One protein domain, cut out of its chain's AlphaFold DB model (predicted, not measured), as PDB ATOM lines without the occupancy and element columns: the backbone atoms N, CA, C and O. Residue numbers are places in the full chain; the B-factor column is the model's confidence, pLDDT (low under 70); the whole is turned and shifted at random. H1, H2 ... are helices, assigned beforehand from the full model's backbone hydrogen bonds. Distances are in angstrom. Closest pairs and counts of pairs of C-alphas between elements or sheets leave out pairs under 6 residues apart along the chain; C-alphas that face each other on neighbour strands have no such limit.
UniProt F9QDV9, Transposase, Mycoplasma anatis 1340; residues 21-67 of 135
ATOM      1  N   LYS A  21     113.559 134.460 108.685       57.19
ATOM      2  CA  LYS A  21     114.124 134.109 110.010       57.19
ATOM      3  C   LYS A  21     113.042 133.801 111.058       57.19
ATOM      4  O   LYS A  21     113.150 134.209 112.214       57.19
ATOM      5  N   VAL A  22     111.946 133.168 110.657       64.06
ATOM      6  CA  VAL A  22     110.764 132.955 111.502       64.06
ATOM      7  C   VAL A  22     110.417 131.475 111.471       64.06
ATOM      8  O   VAL A  22     110.319 130.886 110.401       64.06
ATOM      9  N   SER A  23     110.242 130.856 112.641       69.88
ATOM     10  CA  SER A  23     109.891 129.435 112.714       69.88
ATOM     11  C   SER A  23     108.488 129.177 112.157       69.88
ATOM     12  O   SER A  23     107.610 130.038 112.252       69.88
ATOM     13  N   ALA A  24     108.227 127.960 111.666       75.94
ATOM     14  CA  ALA A  24     106.888 127.575 111.212       75.94
ATOM     15  C   ALA A  24     105.823 127.784 112.303       75.94
ATOM     16  O   ALA A  24     104.710 128.218 112.022       75.94
ATOM     17  N   LYS A  25     106.176 127.573 113.579       78.50
ATOM     18  CA  LYS A  25     105.278 127.854 114.708       78.50
ATOM     19  C   LYS A  25     104.944 129.339 114.833       78.50
ATOM     20  O   LYS A  25     103.797 129.689 115.097       78.50
ATOM     21  N   ALA A  26     105.929 130.211 114.646       76.19
ATOM     22  CA  ALA A  26     105.701 131.648 114.664       76.19
ATOM     23  C   ALA A  26     104.866 132.111 113.457       76.19
ATOM     24  O   ALA A  26     104.043 133.009 113.621       76.19
ATOM     25  N   LEU A  27     104.998 131.469 112.290       78.44
ATOM     26  CA  LEU A  27     104.109 131.700 111.143       78.44
ATOM     27  C   LEU A  27     102.662 131.306 111.463       78.44
ATOM     28  O   LEU A  27     101.761 132.121 111.287       78.44
ATOM     29  N   VAL A  28     102.448 130.119 112.034       83.75
ATOM     30  CA  VAL A  28     101.122 129.655 112.482       83.75
ATOM     31  C   VAL A  28     100.507 130.623 113.498       83.75
ATOM     32  O   VAL A  28      99.343 130.991 113.383       83.75
ATOM     33  N   ASN A  29     101.282 131.087 114.481       83.06
ATOM     34  CA  ASN A  29     100.785 132.030 115.486       83.06
ATOM     35  C   ASN A  29     100.417 133.395 114.878       83.06
ATOM     36  O   ASN A  29      99.408 133.980 115.264       83.06
ATOM     37  N   LYS A  30     101.207 133.897 113.919       82.56
ATOM     38  CA  LYS A  30     100.857 135.111 113.167       82.56
ATOM     39  C   LYS A  30      99.575 134.907 112.363       82.56
ATOM     40  O   LYS A  30      98.708 135.770 112.409       82.56
ATOM     41  N   PHE A  31      99.426 133.760 111.703       86.06
ATOM     42  CA  PHE A  31      98.216 133.418 110.959       86.06
ATOM     43  C   PHE A  31      96.975 133.446 111.859       86.06
ATOM     44  O   PHE A  31      96.016 134.133 111.532       86.06
ATOM     45  N   LYS A  32      97.025 132.811 113.041       87.44
ATOM     46  CA  LYS A  32      95.925 132.861 114.027       87.44
ATOM     47  C   LYS A  32      95.538 134.280 114.428       87.44
ATOM     48  O   LYS A  32      94.366 134.556 114.642       87.44
ATOM     49  N   LYS A  33      96.528 135.169 114.560       86.50
ATOM     50  CA  LYS A  33      96.295 136.569 114.929       86.50
ATOM     51  C   LYS A  33      95.611 137.355 113.806       86.50
ATOM     52  O   LYS A  33      94.770 138.194 114.098       86.50
ATOM     53  N   HIS A  34      95.989 137.110 112.553       85.81
ATOM     54  CA  HIS A  34      95.417 137.804 111.394       85.81
ATOM     55  C   HIS A  34      94.075 137.215 110.933       85.81
ATOM     56  O   HIS A  34      93.258 137.951 110.392       85.81
ATOM     57  N   TYR A  35      93.834 135.923 111.180       85.81
ATOM     58  CA  TYR A  35      92.637 135.198 110.748       85.81
ATOM     59  C   TYR A  35      92.018 134.409 111.919       85.81
ATOM     60  O   TYR A  35      92.199 133.193 112.008       85.81
ATOM     61  N   PRO A  36      91.301 135.078 112.840       84.06
ATOM     62  CA  PRO A  36      90.785 134.450 114.061       84.06
ATOM     63  C   PRO A  36      89.655 133.440 113.810       84.06
ATOM     64  O   PRO A  36      89.533 132.475 114.558       84.06
ATOM     65  N   ASN A  37      88.864 133.631 112.749       88.12
ATOM     66  CA  ASN A  37      87.708 132.783 112.422       88.12
ATOM     67  C   ASN A  37      88.017 131.715 111.360       88.12
ATOM     68  O   ASN A  37      87.137 130.947 110.979       88.12
ATOM     69  N   SER A  38      89.248 131.673 110.848       83.81
ATOM     70  CA  SER A  38      89.650 130.704 109.829       83.81
ATOM     71  C   SER A  38      90.278 129.467 110.471       83.81
ATOM     72  O   SER A  38      90.981 129.581 111.482       83.81
ATOM     73  N   PRO A  39      90.096 128.275 109.874       84.44
ATOM     74  CA  PRO A  39      90.770 127.074 110.338       84.44
ATOM     75  C   PRO A  39      92.286 127.270 110.252       84.44
ATOM     76  O   PRO A  39      92.851 127.559 109.196       84.44
ATOM     77  N   CYS A  40      92.956 127.156 111.396       81.38
ATOM     78  CA  CYS A  40      94.381 127.417 111.474       81.38
ATOM     79  C   CYS A  40      95.192 126.192 111.022       81.38
ATOM     80  O   CYS A  40      94.999 125.105 111.577       81.38
ATOM     81  N   PRO A  41      96.149 126.349 110.089       83.06
ATOM     82  CA  PRO A  41      97.000 125.246 109.677       83.06
ATOM     83  C   PRO A  41      97.887 124.782 110.835       83.06
ATOM     84  O   PRO A  41      98.419 125.575 111.619       83.06
ATOM     85  N   THR A  42      98.086 123.469 110.931       81.69
ATOM     86  CA  THR A  42      99.071 122.915 111.861       81.69
ATOM     87  C   THR A  42     100.485 123.235 111.379       81.69
ATOM     88  O   THR A  42     100.731 123.499 110.201       81.69
ATOM     89  N   THR A  43     101.459 123.187 112.288       76.44
ATOM     90  CA  THR A  43     102.868 123.390 111.925       76.44
ATOM     91  C   THR A  43     103.356 122.377 110.893       76.44
ATOM     92  O   THR A  43     104.182 122.725 110.059       76.44
ATOM     93  N   SER A  44     102.835 121.145 110.919       75.00
ATOM     94  CA  SER A  44     103.152 120.117 109.926       75.00
ATOM     95  C   SER A  44     102.535 120.425 108.563       75.00
ATOM     96  O   SER A  44     103.222 120.256 107.563       75.00
ATOM     97  N   THR A  45     101.298 120.934 108.506       80.50
ATOM     98  CA  THR A  45     100.686 121.410 107.253       80.50
ATOM     99  C   THR A  45     101.521 122.524 106.623       80.50
ATOM    100  O   THR A  45     101.848 122.441 105.446       80.50
ATOM    101  N   VAL A  46     101.968 123.506 107.415       78.25
ATOM    102  CA  VAL A  46     102.851 124.578 106.922       78.25
ATOM    103  C   VAL A  46     104.159 124.008 106.365       78.25
ATOM    104  O   VAL A  46     104.574 124.395 105.279       78.25
ATOM    105  N   TYR A  47     104.792 123.049 107.048       74.00
ATOM    106  CA  TYR A  47     105.999 122.400 106.522       74.00
ATOM    107  C   TYR A  47     105.754 121.600 105.240       74.00
ATOM    108  O   TYR A  47     106.620 121.601 104.370       74.00
ATOM    109  N   LYS A  48     104.601 120.932 105.105       76.38
ATOM    110  CA  LYS A  48     104.239 120.202 103.882       76.38
ATOM    111  C   LYS A  48     104.125 121.151 102.693       76.38
ATOM    112  O   LYS A  48     104.807 120.909 101.710       76.38
ATOM    113  N   CYS A  49     103.371 122.242 102.835       73.94
ATOM    114  CA  CYS A  49     103.199 123.248 101.781       73.94
ATOM    115  C   CYS A  49     104.518 123.954 101.414       73.94
ATOM    116  O   CYS A  49     104.774 124.258 100.252       73.94
ATOM    117  N   LEU A  50     105.392 124.188 102.401       72.62
ATOM    118  CA  LEU A  50     106.742 124.706 102.158       72.62
ATOM    119  C   LEU A  50     107.612 123.700 101.387       72.62
ATOM    120  O   LEU A  50     108.333 124.091 100.475       72.62
ATOM    121  N   LYS A  51     107.537 122.407 101.730       69.69
ATOM    122  CA  LYS A  51     108.321 121.336 101.094       69.69
ATOM    123  C   LYS A  51     107.834 121.001  99.684       69.69
ATOM    124  O   LYS A  51     108.651 120.660  98.836       69.69
ATOM    125  N   SER A  52     106.532 121.095  99.429       69.88
ATOM    126  CA  SER A  52     105.950 120.922  98.093       69.88
ATOM    127  C   SER A  52     106.149 122.141  97.186       69.88
ATOM    128  O   SER A  52     105.721 122.099  96.038       69.88
ATOM    129  N   ASN A  53     106.790 123.212  97.682       66.00
ATOM    130  CA  ASN A  53     106.946 124.504  97.007       66.00
ATOM    131  C   ASN A  53     105.631 125.036  96.404       66.00
ATOM    132  O   ASN A  53     105.618 125.691  95.364       66.00
ATOM    133  N   GLU A  54     104.514 124.767  97.082       62.31
ATOM    134  CA  GLU A  54     103.160 125.086  96.612       62.31
ATOM    135  C   GLU A  54     102.950 126.600  96.435       62.31
ATOM    136  O   GLU A  54     102.106 127.050  95.669       62.31
ATOM    137  N   PHE A  55     103.780 127.400  97.107       64.88
ATOM    138  CA  PHE A  55     103.758 128.860  97.073       64.88
ATOM    139  C   PHE A  55     104.687 129.480  96.012       64.88
ATOM    140  O   PHE A  55     104.806 130.703  95.981       64.88
ATOM    141  N   SER A  56     105.358 128.675  95.172       62.53
ATOM    142  CA  SER A  56     106.330 129.142  94.160       62.53
ATOM    143  C   SER A  56     107.351 130.138  94.727       62.53
ATOM    144  O   SER A  56     107.562 131.230  94.197       62.53
ATOM    145  N   LEU A  57     107.964 129.786  95.859       62.69
ATOM    146  CA  LEU A  57     108.874 130.681  96.568       62.69
ATOM    147  C   LEU A  57     110.217 130.751  95.836       62.69
ATOM    148  O   LEU A  57     110.775 129.735  95.432       62.69
ATOM    149  N   SER A  58     110.765 131.960  95.704       56.06
ATOM    150  CA  SER A  58     112.056 132.207  95.046       56.06
ATOM    151  C   SER A  58     113.275 131.778  95.875       56.06
ATOM    152  O   SER A  58     114.400 131.814  95.378       56.06
ATOM    153  N   ILE A  59     113.072 131.403  97.145       57.34
ATOM    154  CA  ILE A  59     114.117 131.042  98.112       57.34
ATOM    155  C   ILE A  59     113.665 129.799  98.885       57.34
ATOM    156  O   ILE A  59     112.530 129.751  99.364       57.34
ATOM    157  N   ASP A  60     114.568 128.834  99.073       58.19
ATOM    158  CA  ASP A  60     114.323 127.680  99.940       58.19
ATOM    159  C   ASP A  60     114.321 128.105 101.421       58.19
ATOM    160  O   ASP A  60     115.349 128.420 102.028       58.19
ATOM    161  N   ILE A  61     113.129 128.140 102.019       58.34
ATOM    162  CA  ILE A  61     112.921 128.524 103.421       58.34
ATOM    163  C   ILE A  61     113.432 127.428 104.377       58.34
ATOM    164  O   ILE A  61     113.775 127.726 105.525       58.34
ATOM    165  N   LEU A  62     113.525 126.168 103.927       56.75
ATOM    166  CA  LEU A  62     113.933 125.037 104.768       56.75
ATOM    167  C   LEU A  62     115.422 125.078 105.130       56.75
ATOM    168  O   LEU A  62     115.805 124.557 106.177       56.75
ATOM    169  N   GLN A  63     116.247 125.780 104.349       52.28
ATOM    170  CA  GLN A  63     117.664 125.983 104.659       52.28
ATOM    171  C   GLN A  63     117.889 126.881 105.893       52.28
ATOM    172  O   GLN A  63     118.986 126.919 106.449       52.28
ATOM    173  N   PHE A  64     116.844 127.569 106.369       52.78
ATOM    174  CA  PHE A  64     116.908 128.518 107.485       52.78
ATOM    175  C   PHE A  64     115.993 128.151 108.659       52.78
ATOM    176  O   PHE A  64     115.621 129.035 109.442       52.78
ATOM    177  N   LEU A  65     115.643 126.862 108.814       54.69
ATOM    178  CA  LEU A  65     114.969 126.363 110.018       54.69
ATOM    179  C   LEU A  65     115.645 126.952 111.258       54.69
ATOM    180  O   LEU A  65     116.865 126.907 111.407       54.69
ATOM    181  N   SER A  66     114.834 127.572 112.117       53.31
ATOM    182  CA  SER A  66     115.322 128.365 113.238       53.31
ATOM    183  C   SER A  66     116.345 127.570 114.042       53.31
ATOM    184  O   SER A  66     115.982 126.565 114.657       53.31
ATOM    185  N   VAL A  67     117.588 128.053 114.089       53.69
ATOM    186  CA  VAL A  67     118.536 127.705 115.149       53.69
ATOM    187  C   VAL A  67     117.861 128.117 116.449       53.69
ATOM    188  O   VAL A  67     117.870 129.287 116.844       53.69
TER     189      VAL A  67
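AT A GLANCE: This is residues 21 to 67 of the 135 residues of the protein "Transposase" of Mycoplasma anatis 1340 (UniProt F9QDV9). Two short helices, H1 and H2, make an L-shaped corner where Lys 25, near the beginning of H1, and Thr 43, the first residue of H2, come together, and the chain loops out from the far end of H1 and folds back to begin H2. A single turn, H3, sits near the last residues of H2, after a second loop; residues 33 to 38, of which 33 and 34 belong to H1, and residues 54 to 59 stick out. The printed part has 47 residues with three named helices, in the order H1, H2, H3, and no named strand; the class is all helix. It is only just compact, close to loose, with a radius of gyration of the C-alphas of 11.0 A and spans of 31 by 24 by 17 A.

IN THESE COORDINATES: H1, the longest helix, covers residues 24 to 34 and is 15.4 A long, from C-alpha 24 at (106.888, 127.575, 111.212). H2 covers residues 43 to 51, 12.3 A, beginning at C-alpha 43 at (102.868, 123.390, 111.925). H3 covers residues 61 to 64, 5.7 A, ending at C-alpha 64 at (116.908, 128.518, 107.485).

HOW THE PARTS SIT: H1 touches H2, with the closest C-alphas, those of Lys 25 and Thr 43, 5.8 A apart. Their lines are about perpendicular at 71 degrees, only just beyond steep. H2 and H3 only just touch, with 3 pairs of C-alphas within 8 A; the closest, those of Leu 50 and Ile 61, are 7.4 A apart. H1 and H3 are apart. In H1 and H2 every O i to N i+4 pair is within hydrogen-bond range; H3, with 4 residues, is too short for such a pair, and its 1 pair of O i to N i+3 is within range.

THE WHOLE: The two C-alphas farthest apart are those of Asn 37 and Gln 63, 31.7 A, while those of Lys 21 and Val 67, the first and last printed, are 9.3 A apart. The printed part has no cut, and both links, H1 to H2 and H2 to H3, are short. The mean pLDDT of the printed part is 72.0; residues 21 to 23 and 51 to 67 are under 70, and H3 has a mean of 55.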